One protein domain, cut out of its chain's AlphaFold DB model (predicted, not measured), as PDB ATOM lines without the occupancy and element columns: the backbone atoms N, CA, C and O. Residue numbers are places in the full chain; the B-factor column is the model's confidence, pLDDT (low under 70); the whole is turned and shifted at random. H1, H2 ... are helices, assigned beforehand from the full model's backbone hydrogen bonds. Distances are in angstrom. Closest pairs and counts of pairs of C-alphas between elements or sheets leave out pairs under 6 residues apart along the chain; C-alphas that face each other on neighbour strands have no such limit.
ATOM      1  N   MET A   2     -24.363 -19.166   5.511       54.53
ATOM      2  CA  MET A   2     -24.530 -18.582   4.170       54.53
ATOM      3  C   MET A   2     -24.297 -19.588   3.026       54.53
ATOM      4  O   MET A   2     -23.291 -20.302   3.058       54.53
ATOM      5  N   PRO A   3     -25.168 -19.637   1.998       52.72
ATOM      6  CA  PRO A   3     -24.951 -20.443   0.794       52.72
ATOM      7  C   PRO A   3     -23.803 -19.890  -0.074       52.72
ATOM      8  O   PRO A   3     -23.413 -18.727   0.037       52.72
ATOM      9  N   ASP A   4     -23.268 -20.697  -0.992       54.09
ATOM     10  CA  ASP A   4     -22.158 -20.295  -1.880       54.09
ATOM     11  C   ASP A   4     -22.445 -19.060  -2.742       54.09
ATOM     12  O   ASP A   4     -21.540 -18.284  -3.047       54.09
ATOM     13  N   VAL A   5     -23.712 -18.827  -3.094       56.41
ATOM     14  CA  VAL A   5     -24.128 -17.648  -3.870       56.41
ATOM     15  C   VAL A   5     -23.818 -16.328  -3.157       56.41
ATOM     16  O   VAL A   5     -23.646 -15.302  -3.810       56.41
ATOM     17  N   THR A   6     -23.659 -16.354  -1.834       56.16
ATOM     18  CA  THR A   6     -23.411 -15.151  -1.029       56.16
ATOM     19  C   THR A   6     -21.994 -14.590  -1.160       56.16
ATOM     20  O   THR A   6     -21.735 -13.459  -0.759       56.16
ATOM     21  N   TYR A   7     -21.070 -15.346  -1.763       52.09
ATOM     22  CA  TYR A   7     -19.731 -14.858  -2.123       52.09
ATOM     23  C   TYR A   7     -19.762 -13.971  -3.367       52.09
ATOM     24  O   TYR A   7     -18.900 -13.116  -3.541       52.09
ATOM     25  N   PHE A   8     -20.767 -14.166  -4.221       55.16
ATOM     26  CA  PHE A   8     -20.938 -13.412  -5.459       55.16
ATOM     27  C   PHE A   8     -21.928 -12.253  -5.309       55.16
ATOM     28  O   PHE A   8     -21.950 -11.367  -6.159       55.16
ATOM     29  N   SER A   9     -22.739 -12.245  -4.245       65.25
ATOM     30  CA  SER A   9     -23.759 -11.215  -4.026       65.25
ATOM     31  C   SER A   9     -23.186  -9.887  -3.534       65.25
ATOM     32  O   SER A   9     -23.754  -8.843  -3.836       65.25
ATOM     33  N   ASP A  10     -22.073  -9.917  -2.795       77.50
ATOM     34  CA  ASP A  10     -21.345  -8.718  -2.371       77.50
ATOM     35  C   ASP A  10     -19.828  -8.914  -2.549       77.50
ATOM     36  O   ASP A  10     -19.150  -9.443  -1.658       77.50
ATOM     37  N   PRO A  11     -19.271  -8.482  -3.696       82.94
ATOM     38  CA  PRO A  11     -17.844  -8.599  -3.977       82.94
ATOM     39  C   PRO A  11     -16.946  -7.906  -2.945       82.94
ATOM     40  O   PRO A  11     -15.798  -8.316  -2.777       82.94
ATOM     41  N   ALA A  12     -17.441  -6.880  -2.240       85.75
ATOM     42  CA  ALA A  12     -16.649  -6.162  -1.243       85.75
ATOM     43  C   ALA A  12     -16.424  -6.993   0.029       85.75
ATOM     44  O   ALA A  12     -15.409  -6.823   0.705       85.75
ATOM     45  N   LEU A  13     -17.338  -7.920   0.337       89.94
ATOM     46  CA  LEU A  13     -17.237  -8.822   1.489       89.94
ATOM     47  C   LEU A  13     -16.625 -10.183   1.136       89.94
ATOM     48  O   LEU A  13     -16.290 -10.951   2.040       89.94
ATOM     49  N   ALA A  14     -16.443 -10.494  -0.151       89.94
ATOM     50  CA  ALA A  14     -15.920 -11.784  -0.596       89.94
ATOM     51  C   ALA A  14     -14.565 -12.166   0.047       89.94
ATOM     52  O   ALA A  14     -14.446 -13.310   0.497       89.94
ATOM     53  N   PRO A  15     -13.572 -11.259   0.193       93.69
ATOM     54  CA  PRO A  15     -12.316 -11.591   0.868       93.69
ATOM     55  C   PRO A  15     -12.503 -11.943   2.351       93.69
ATOM     56  O   PRO A  15     -11.921 -12.915   2.826       93.69
ATOM     57  N   VAL A  16     -13.354 -11.199   3.071       95.31
ATOM     58  CA  VAL A  16     -13.663 -11.461   4.488       95.31
ATOM     59  C   VAL A  16     -14.295 -12.841   4.640       95.31
ATOM     60  O   VAL A  16     -13.864 -13.632   5.475       95.31
ATOM     61  N   ARG A  17     -15.276 -13.164   3.792       92.94
ATOM     62  CA  ARG A  17     -15.948 -14.469   3.825       92.94
ATOM     63  C   ARG A  17     -15.002 -15.612   3.480       92.94
ATOM     64  O   ARG A  17     -15.083 -16.674   4.088       92.94
ATOM     65  N   HIS A  18     -14.088 -15.403   2.533       93.38
ATOM     66  CA  HIS A  18     -13.081 -16.404   2.194       93.38
ATOM     67  C   HIS A  18     -12.164 -16.698   3.387       93.38
ATOM     68  O   HIS A  18     -11.937 -17.861   3.714       93.38
ATOM     69  N   LEU A  19     -11.702 -15.655   4.080       96.62
ATOM     70  CA  LEU A  19     -10.889 -15.786   5.290       96.62
ATOM     71  C   LEU A  19     -11.650 -16.473   6.428       96.62
ATOM     72  O   LEU A  19     -11.117 -17.403   7.028       96.62
ATOM     73  N   GLN A  20     -12.899 -16.067   6.679       95.88
ATOM     74  CA  GLN A  20     -13.782 -16.713   7.652       95.88
ATOM     75  C   GLN A  20     -13.878 -18.217   7.379       95.88
ATOM     76  O   GLN A  20     -13.589 -19.028   8.255       95.88
ATOM     77  N   ARG A  21     -14.213 -18.590   6.139       94.00
ATOM     78  CA  ARG A  21     -14.358 -19.989   5.724       94.00
ATOM     79  C   ARG A  21     -13.046 -20.775   5.837       94.00
ATOM     80  O   ARG A  21     -13.062 -21.960   6.158       94.00
ATOM     81  N   ALA A  22     -11.909 -20.127   5.606       96.56
ATOM     82  CA  ALA A  22     -10.589 -20.727   5.774       96.56
ATOM     83  C   ALA A  22     -10.138 -20.845   7.247       96.56
ATOM     84  O   ALA A  22      -9.026 -21.313   7.495       96.56
ATOM     85  N   GLY A  23     -10.959 -20.423   8.216       96.94
ATOM     86  CA  GLY A  23     -10.621 -20.425   9.644       96.94
ATOM     87  C   GLY A  23      -9.691 -19.285  10.071       96.94
ATOM     88  O   GLY A  23      -9.147 -19.303  11.169       96.94
ATOM     89  N   GLN A  24      -9.485 -18.281   9.217       97.81
ATOM     90  CA  GLN A  24      -8.631 -17.119   9.484       97.81
ATOM     91  C   GLN A  24      -9.451 -15.992  10.136       97.81
ATOM     92  O   GLN A  24      -9.485 -14.866   9.637       97.81
ATOM     93  N   TRP A  25     -10.160 -16.301  11.228       97.62
ATOM     94  CA  TRP A  25     -11.165 -15.407  11.823       97.62
ATOM     95  C   TRP A  25     -10.593 -14.068  12.295       97.62
ATOM     96  O   TRP A  25     -11.194 -13.037  12.017       97.62
ATOM     97  N   ASP A  26      -9.417 -14.051  12.930       97.06
ATOM     98  CA  ASP A  26      -8.780 -12.800  13.374       97.06
ATOM     99  C   ASP A  26      -8.465 -11.869  12.188       97.06
ATOM    100  O   ASP A  26      -8.714 -10.662  12.242       97.06
ATOM    101  N   LEU A  27      -7.981 -12.432  11.076       97.81
ATOM    102  CA  LEU A  27      -7.710 -11.671   9.855       97.81
ATOM    103  C   LEU A  27      -9.009 -11.227   9.170       97.81
ATOM    104  O   LEU A  27      -9.084 -10.103   8.673       97.81
ATOM    105  N   ALA A  28     -10.042 -12.073   9.174       97.50
ATOM    106  CA  ALA A  28     -11.366 -11.721   8.668       97.50
ATOM    107  C   ALA A  28     -11.967 -10.541   9.452       97.50
ATOM    108  O   ALA A  28     -12.415  -9.576   8.836       97.50
ATOM    109  N   LEU A  29     -11.907 -10.574  10.789       96.75
ATOM    110  CA  LEU A  29     -12.366  -9.494  11.672       96.75
ATOM    111  C   LEU A  29     -11.565  -8.209  11.458       96.75
ATOM    112  O   LEU A  29     -12.150  -7.133  11.355       96.75
ATOM    113  N   SER A  30     -10.240  -8.316  11.339       97.31
ATOM    114  CA  SER A  30      -9.374  -7.166  11.064       97.31
ATOM    115  C   SER A  30      -9.701  -6.506   9.723       97.31
ATOM    116  O   SER A  30      -9.767  -5.280   9.643       97.31
ATOM    117  N   LEU A  31      -9.943  -7.304   8.678       97.12
ATOM    118  CA  LEU A  31     -10.294  -6.800   7.351       97.12
ATOM    119  C   LEU A  31     -11.708  -6.200   7.305       97.12
ATOM    120  O   LEU A  31     -11.941  -5.218   6.596       97.12
ATOM    121  N   LEU A  32     -12.647  -6.790   8.046       96.50
ATOM    122  CA  LEU A  32     -14.022  -6.311   8.147       96.50
ATOM    123  C   LEU A  32     -14.096  -4.962   8.883       96.50
ATOM    124  O   LEU A  32     -14.797  -4.051   8.432       96.50
ATOM    125  N   GLY A  33     -13.342  -4.818   9.977       93.62
ATOM    126  CA  GLY A  33     -13.440  -3.679  10.890       93.62
ATOM    127  C   GLY A  33     -14.823  -3.610  11.546       93.62
ATOM    128  O   GLY A  33     -15.393  -4.638  11.911       93.62
ATOM    129  N   ASP A  34     -15.381  -2.402  11.635       89.44
ATOM    130  CA  ASP A  34     -16.727  -2.153  12.188       89.44
ATOM    131  C   ASP A  34     -17.833  -2.228  11.120       89.44
ATOM    132  O   ASP A  34     -18.979  -1.829  11.335       89.44
ATOM    133  N   LYS A  35     -17.495  -2.686   9.910       86.88
ATOM    134  CA  LYS A  35     -18.463  -2.815   8.822       86.88
ATOM    135  C   LYS A  35     -19.299  -4.066   9.061       86.88
ATOM    136  O   LYS A  35     -18.745  -5.123   9.309       86.88
ATOM    137  N   ASN A  36     -20.612  -3.966   8.863       94.38
ATOM    138  CA  ASN A  36     -21.528  -5.112   8.857       94.38
ATOM    139  C   ASN A  36     -21.503  -5.928  10.172       94.38
ATOM    140  O   ASN A  36     -20.815  -6.944  10.286       94.38
ATOM    141  N   ALA A  37     -22.292  -5.477  11.151       96.31
ATOM    142  CA  ALA A  37     -22.412  -6.125  12.456       96.31
ATOM    143  C   ALA A  37     -22.854  -7.597  12.358       96.31
ATOM    144  O   ALA A  37     -22.307  -8.442  13.058       96.31
ATOM    145  N   ASP A  38     -23.751  -7.930  11.424       95.62
ATOM    146  CA  ASP A  38     -24.218  -9.304  11.211       95.62
ATOM    147  C   ASP A  38     -23.071 -10.254  10.843       95.62
ATOM    148  O   ASP A  38     -22.910 -11.314  11.446       95.62
ATOM    149  N   LEU A  39     -22.225  -9.869   9.882       95.31
ATOM    150  CA  LEU A  39     -21.077 -10.684   9.485       95.31
ATOM    151  C   LEU A  39     -20.045 -10.789  10.611       95.31
ATOM    152  O   LEU A  39     -19.449 -11.847  10.807       95.31
ATOM    153  N   ARG A  40     -19.842  -9.708  11.365       97.31
ATOM    154  CA  ARG A  40     -18.962  -9.718  12.532       97.31
ATOM    155  C   ARG A  40     -19.441 -10.735  13.572       97.31
ATOM    156  O   ARG A  40     -18.644 -11.572  13.991       97.31
ATOM    157  N   ALA A  41     -20.734 -10.724  13.899       97.56
ATOM    158  CA  ALA A  41     -21.362 -11.662  14.825       97.56
ATOM    159  C   ALA A  41     -21.241 -13.125  14.358       97.56
ATOM    160  O   ALA A  41     -20.911 -14.012  15.151       97.56
ATOM    161  N   GLU A  42     -21.449 -13.390  13.059       96.81
ATOM    162  CA  GLU A  42     -21.235 -14.723  12.475       96.81
ATOM    163  C   GLU A  42     -19.778 -15.188  12.655       96.81
ATOM    164  O   GLU A  42     -19.548 -16.329  13.057       96.81
ATOM    165  N   ILE A  43     -18.796 -14.317  12.391       97.44
ATOM    166  CA  ILE A  43     -17.367 -14.657  12.482       97.44
ATOM    167  C   ILE A  43     -16.947 -14.955  13.925       97.44
ATOM    168  O   ILE A  43     -16.253 -15.948  14.151       97.44
ATOM    169  N   VAL A  44     -17.342 -14.128  14.899       97.75
ATOM    170  CA  VAL A  44     -16.969 -14.362  16.309       97.75
ATOM    171  C   VAL A  44     -17.641 -15.615  16.868       97.75
ATOM    172  O   VAL A  44     -17.003 -16.367  17.606       97.75
ATOM    173  N   THR A  45     -18.880 -15.895  16.452       97.62
ATOM    174  CA  THR A  45     -19.587 -17.127  16.822       97.62
ATOM    175  C   THR A  45     -18.880 -18.347  16.245       97.62
ATOM    176  O   THR A  45     -18.590 -19.291  16.975       97.62
ATOM    177  N   GLU A  46     -18.548 -18.328  14.950       96.75
ATOM    178  CA  GLU A  46     -17.838 -19.436  14.309       96.75
ATOM    179  C   GLU A  46     -16.467 -19.659  14.957       96.75
ATOM    180  O   GLU A  46     -16.129 -20.791  15.295       96.75
ATOM    181  N   ARG A  47     -15.705 -18.591  15.222       97.62
ATOM    182  CA  ARG A  47     -14.430 -18.688  15.940       97.62
ATOM    183  C   ARG A  47     -14.586 -19.395  17.285       97.62
ATOM    184  O   ARG A  47     -13.791 -20.284  17.580       97.62
ATOM    185  N   PHE A  48     -15.592 -19.033  18.079       97.00
ATOM    186  CA  PHE A  48     -15.873 -19.719  19.339       97.00
ATOM    187  C   PHE A  48     -16.186 -21.197  19.127       97.00
ATOM    188  O   PHE A  48     -15.581 -22.027  19.788       97.00
ATOM    189  N   MET A  49     -17.046 -21.557  18.173       95.50
ATOM    190  CA  MET A  49     -17.401 -22.963  17.923       95.50
ATOM    191  C   MET A  49     -16.178 -23.851  17.638       95.50
ATOM    192  O   MET A  49     -16.154 -25.033  17.986       95.50
ATOM    193  N   TRP A  50     -15.155 -23.300  16.986       96.62
ATOM    194  CA  TRP A  50     -13.955 -24.051  16.624       96.62
ATOM    195  C   TRP A  50     -12.840 -23.957  17.664       96.62
ATOM    196  O   TRP A  50     -12.204 -24.964  17.961       96.62
ATOM    197  N   GLN A  51     -12.587 -22.770  18.216       96.38
ATOM    198  CA  GLN A  51     -11.472 -22.536  19.140       96.38
ATOM    199  C   GLN A  51     -11.873 -22.631  20.617       96.38
ATOM    200  O   GLN A  51     -10.997 -22.632  21.472       96.38
ATOM    201  N   LEU A  52     -13.175 -22.680  20.917       94.88
ATOM    202  CA  LEU A  52     -13.759 -22.629  22.264       94.88
ATOM    203  C   LEU A  52     -13.222 -21.462  23.118       94.88
ATOM    204  O   LEU A  52     -13.095 -21.561  24.334       94.88
ATOM    205  N   VAL A  53     -12.897 -20.340  22.470       93.31
ATOM    206  CA  VAL A  53     -12.432 -19.107  23.125       93.31
ATOM    207  C   VAL A  53     -13.614 -18.219  23.518       93.31
ATOM    208  O   VAL A  53     -14.581 -18.177  22.761       93.31
ATOM    209  N   PRO A  54     -13.549 -17.460  24.628       90.62
ATOM    210  CA  PRO A  54     -14.653 -16.604  25.060       90.62
ATOM    211  C   PRO A  54     -15.195 -15.690  23.950       90.62
ATOM    212  O   PRO A  54     -14.425 -15.105  23.183       90.62
ATOM    213  N   VAL A  55     -16.522 -15.553  23.892       91.12
ATOM    214  CA  VAL A  55     -17.223 -14.639  22.977       91.12
ATOM    215  C   VAL A  55     -17.514 -13.331  23.696       91.12
ATOM    216  O   VAL A  55     -18.009 -13.338  24.823       91.12
ATOM    217  N   ASP A  56     -17.265 -12.207  23.026       91.00
ATOM    218  CA  ASP A  56     -17.830 -10.925  23.436       91.00
ATOM    219  C   ASP A  56     -19.269 -10.823  22.917       91.00
ATOM    220  O   ASP A  56     -19.506 -10.688  21.713       91.00
ATOM    221  N   PHE A  57     -20.246 -10.910  23.823       92.56
ATOM    222  CA  PHE A  57     -21.661 -10.824  23.457       92.56
ATOM    223  C   PHE A  57     -22.055  -9.454  22.900       92.56
ATOM    224  O   PHE A  57     -23.047  -9.385  22.181       92.56
ATOM    225  N   ALA A  58     -21.264  -8.395  23.113       94.62
ATOM    226  CA  ALA A  58     -21.525  -7.104  22.481       94.62
ATOM    227  C   ALA A  58     -21.478  -7.191  20.943       94.62
ATOM    228  O   ALA A  58     -22.263  -6.526  20.266       94.62
ATOM    229  N   ASP A  59     -20.610  -8.046  20.386       95.19
ATOM    230  CA  ASP A  59     -20.548  -8.284  18.940       95.19
ATOM    231  C   ASP A  59     -21.790  -9.038  18.432       95.19
ATOM    232  O   ASP A  59     -22.222  -8.813  17.302       95.19
ATOM    233  N   ILE A  60     -22.384  -9.903  19.262       96.75
ATOM    234  CA  ILE A  60     -23.615 -10.640  18.937       96.75
ATOM    235  C   ILE A  60     -24.836  -9.725  19.029       96.75
ATOM    236  O   ILE A  60     -25.656  -9.703  18.113       96.75
ATOM    237  N   ASP A  61     -24.936  -8.939  20.100       96.38
ATOM    238  CA  ASP A  61     -26.051  -8.026  20.359       96.38
ATOM    239  C   ASP A  61     -26.125  -6.876  19.342       96.38
ATOM    240  O   ASP A  61     -27.190  -6.296  19.132       96.38
ATOM    241  N   ALA A  62     -25.004  -6.544  18.693       96.75
ATOM    242  CA  ALA A  62     -24.946  -5.542  17.632       96.75
ATOM    243  C   ALA A  62     -25.538  -6.018  16.289       96.75
ATOM    244  O   ALA A  62     -25.796  -5.185  15.415       96.75
ATOM    245  N   ALA A  63     -25.724  -7.327  16.097       97.19
ATOM    246  CA  ALA A  63     -26.332  -7.885  14.892       97.19
ATOM    247  C   ALA A  63     -27.851  -7.654  14.841       97.19
ATOM    248  O   ALA A  63     -28.486  -7.208  15.799       97.19
ATOM    249  N   SER A  64     -28.468  -7.997  13.710       96.69
ATOM    250  CA  SER A  64     -29.922  -8.055  13.592       96.69
ATOM    251  C   SER A  64     -30.527  -8.969  14.676       96.69
ATOM    252  O   SER A  64     -29.968 -10.036  14.955       96.69
ATOM    253  N   PRO A  65     -31.670  -8.600  15.293       96.88
ATOM    254  CA  PRO A  65     -32.226  -9.339  16.431       96.88
ATOM    255  C   PRO A  65     -32.467 -10.826  16.152       96.88
ATOM    256  O   PRO A  65     -32.242 -11.680  17.011       96.88
ATOM    257  N   GLU A  66     -32.912 -11.154  14.939       95.06
ATOM    258  CA  GLU A  66     -33.148 -12.526  14.505       95.06
ATOM    259  C   GLU A  66     -31.845 -13.329  14.441       95.06
ATOM    260  O   GLU A  66     -31.799 -14.475  14.898       95.06
ATOM    261  N   LEU A  67     -30.778 -12.727  13.907       95.19
ATOM    262  CA  LEU A  67     -29.468 -13.359  13.825       95.19
ATOM    263  C   LEU A  67     -28.836 -13.497  15.211       95.19
ATOM    264  O   LEU A  67     -28.376 -14.585  15.544       95.19
ATOM    265  N   ALA A  68     -28.876 -12.448  16.034       96.94
ATOM    266  CA  ALA A  68     -28.372 -12.475  17.406       96.94
ATOM    267  C   ALA A  68     -29.001 -13.631  18.201       96.94
ATOM    268  O   ALA A  68     -28.295 -14.436  18.806       96.94
ATOM    269  N   LYS A  69     -30.327 -13.808  18.105       97.00
ATOM    270  CA  LYS A  69     -31.036 -14.923  18.752       97.00
ATOM    271  C   LYS A  69     -30.539 -16.293  18.271       97.00
ATOM    272  O   LYS A  69     -30.347 -17.197  19.086       97.00
ATOM    273  N   LEU A  70     -30.327 -16.456  16.964       97.38
ATOM    274  CA  LEU A  70     -29.824 -17.702  16.378       97.38
ATOM    275  C   LEU A  70     -28.377 -18.005  16.776       97.38
ATOM    276  O   LEU A  70     -28.045 -19.162  17.026       97.38
ATOM    277  N   LEU A  71     -27.515 -16.990  16.812       97.56
ATOM    278  CA  LEU A  71     -26.112 -17.140  17.193       97.56
ATOM    279  C   LEU A  71     -25.976 -17.432  18.689       97.56
ATOM    280  O   LEU A  71     -25.254 -18.353  19.055       97.56
ATOM    281  N   THR A  72     -26.755 -16.767  19.543       97.94
ATOM    282  CA  THR A  72     -26.822 -17.078  20.978       97.94
ATOM    283  C   THR A  72     -27.293 -18.511  21.231       97.94
ATOM    284  O   THR A  72     -26.717 -19.203  22.070       97.94
ATOM    285  N   ALA A  73     -28.279 -19.009  20.474       98.06
ATOM    286  CA  ALA A  73     -28.689 -20.413  20.553       98.06
ATOM    287  C   ALA A  73     -27.584 -21.378  20.095       98.06
ATOM    288  O   ALA A  73     -27.383 -22.410  20.725       98.06
ATOM    289  N   GLN A  74     -26.815 -21.039  19.053       97.62
ATOM    290  CA  GLN A  74     -25.649 -21.843  18.665       97.62
ATOM    291  C   GLN A  74     -24.606 -21.859  19.785       97.62
ATOM    292  O   GLN A  74     -24.145 -22.929  20.168       97.62
ATOM    293  N   ILE A  75     -24.278 -20.701  20.360       97.44
ATOM    294  CA  ILE A  75     -23.319 -20.609  21.466       97.44
ATOM    295  C   ILE A  75     -23.783 -21.454  22.659       97.44
ATOM    296  O   ILE A  75     -22.984 -22.213  23.206       97.44
ATOM    297  N   SER A  76     -25.065 -21.372  23.035       97.31
ATOM    298  CA  SER A  76     -25.634 -22.171  24.128       97.31
ATOM    299  C   SER A  76     -25.564 -23.678  23.839       97.31
ATOM    300  O   SER A  76     -25.096 -24.442  24.684       97.31
ATOM    301  N   TYR A  77     -25.874 -24.099  22.605       97.25
ATOM    302  CA  TYR A  77     -25.709 -25.491  22.176       97.25
ATOM    303  C   TYR A  77     -24.268 -25.995  22.355       97.25
ATOM    304  O   TYR A  77     -24.068 -27.083  22.893       97.25
ATOM    305  N   TRP A  78     -23.261 -25.222  21.938       96.38
ATOM    306  CA  TRP A  78     -21.857 -25.633  22.076       96.38
ATOM    307  C   TRP A  78     -21.403 -25.681  23.537       96.38
ATOM    308  O   TRP A  78     -20.665 -26.597  23.893       96.38
ATOM    309  N   HIS A  79     -21.892 -24.778  24.396       95.38
ATOM    310  CA  HIS A  79     -21.660 -24.887  25.840       95.38
ATOM    311  C   HIS A  79     -22.244 -26.184  26.403       95.38
ATOM    312  O   HIS A  79     -21.565 -26.870  27.157       95.38
ATOM    313  N   LYS A  80     -23.463 -26.568  26.001       94.31
ATOM    314  CA  LYS A  80     -24.075 -27.836  26.430       94.31
ATOM    315  C   LYS A  80     -23.338 -29.058  25.881       94.31
ATOM    316  O   LYS A  80     -23.196 -30.042  26.593       94.31
ATOM    317  N   LEU A  81     -22.879 -29.008  24.630       93.12
ATOM    318  CA  LEU A  81     -22.183 -30.123  23.982       93.12
ATOM    319  C   LEU A  81     -20.814 -30.411  24.619       93.12
ATOM    320  O   LEU A  81     -20.441 -31.575  24.724       93.12
ATOM    321  N   PHE A  82     -20.080 -29.366  25.010       92.62
ATOM    322  CA  PHE A  82     -18.730 -29.468  25.580       92.62
ATOM    323  C   PHE A  82     -18.673 -29.213  27.091       92.62
ATOM    324  O   PHE A  82     -17.582 -29.103  27.635       92.62
ATOM    325  N   GLU A  83     -19.828 -29.103  27.751       91.94
ATOM    326  CA  GLU A  83     -19.946 -28.842  29.195       91.94
ATOM    327  C   GLU A  83     -19.150 -27.602  29.655       91.94
ATOM    328  O   GLU A  83     -18.532 -27.584  30.717       91.94
ATOM    329  N   LEU A  84     -19.161 -26.542  28.841       92.44
ATOM    330  CA  LEU A  84     -18.412 -25.311  29.104       92.44
ATOM    331  C   LEU A  84     -19.127 -24.426  30.134       92.44
ATOM    332  O   LEU A  84     -20.350 -24.260  30.097       92.44
ATOM    333  N   GLU A  85     -18.351 -23.781  31.004       89.94
ATOM    334  CA  GLU A  85     -18.850 -22.779  31.950       89.94
ATOM    335  C   GLU A  85     -19.117 -21.418  31.276       89.94
ATOM    336  O   GLU A  85     -18.532 -21.090  30.246       89.94
ATOM    337  N   GLY A  86     -19.977 -20.590  31.882       86.62
ATOM    338  CA  GLY A  86     -20.167 -19.187  31.477       86.62
ATOM    339  C   GLY A  86     -21.012 -18.956  30.217       86.62
ATOM    340  O   GLY A  86     -20.962 -17.869  29.642       86.62
ATOM    341  N   GLY A  87     -21.781 -19.956  29.783       86.31
ATOM    342  CA  GLY A  87     -22.636 -19.856  28.599       86.31
ATOM    343  C   GLY A  87     -23.915 -19.030  28.793       86.31
ATOM    344  O   GLY A  87     -24.282 -18.696  29.921       86.31
ATOM    345  N   PRO A  88     -24.644 -18.736  27.698       89.19
ATOM    346  CA  PRO A  88     -25.954 -18.096  27.760       89.19
ATOM    347  C   PRO A  88     -26.926 -18.875  28.649       89.19
ATOM    348  O   PRO A  88     -27.188 -20.059  28.411       89.19
ATOM    349  N   GLU A  89     -27.494 -18.202  29.644       86.50
ATOM    350  CA  GLU A  89     -28.451 -18.809  30.564       86.50
ATOM    351  C   GLU A  89     -29.849 -18.930  29.942       86.50
ATOM    352  O   GLU A  89     -30.299 -18.064  29.191       86.50
ATOM    353  N   ASN A  90     -30.582 -19.984  30.322       89.12
ATOM    354  CA  ASN A  90     -32.013 -20.158  30.030       89.12
ATOM    355  C   ASN A  90     -32.397 -20.109  28.536       89.12
ATOM    356  O   ASN A  90     -33.520 -19.735  28.192       89.12
ATOM    357  N   VAL A  91     -31.489 -20.506  27.639       96.00
ATOM    358  CA  VAL A  91     -31.789 -20.619  26.207       96.00
ATOM    359  C   VAL A  91     -32.409 -21.985  25.905       96.00
ATOM    360  O   VAL A  91     -31.835 -23.028  26.221       96.00
ATOM    361  N   ASP A  92     -33.582 -21.959  25.271       96.56
ATOM    362  CA  ASP A  92     -34.219 -23.117  24.639       96.56
ATOM    363  C   ASP A  92     -33.855 -23.130  23.148       96.56
ATOM    364  O   ASP A  92     -34.538 -22.536  22.308       96.56
TER     365      ASP A  92
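AT A GLANCE: This is residues 2 to 92 of the 225 residues of an uncharacterized protein of Micromonosporaceae bacterium (UniProt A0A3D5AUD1). Helix H4 is the core, with longer H6 nearly parallel on one side and the hairpin H2-H3 on the other; short H5 packs on H4 and H6, and tiny H1 sits beyond H2. The 91 printed residues have six named helices, H1 to H6, and no named strand: all helix, compact (radius of gyration of the C-alphas 13.2 A), elongated, 38 by 25 by 23 A.

IN THESE COORDINATES: H1, residues 6 to 9, begins at C-alpha 6 (-23.411, -15.151, -1.029). H2 is 14 to 21, H3 25 to 32, H4 37 to 51 (20.8 A), H5 57 to 61, and H6 65 to 82 (25.9 A), ending at C-alpha 82 (-18.730, -29.468, 25.580).

HOW THE PARTS SIT: Hairpin H2 and H3 touch (closest C-alphas Val 16 and Ala 28, 4.8 A). H4, the hub, touches H6 the same way at a shallow 5 degrees (Thr 45 and Leu 71, 6.5 A). In H2 to H6 every O i to N i+4 pair is within hydrogen-bond range.

THE WHOLE: The printed part has no cut. Residues 2 to 9 have pLDDT under 70.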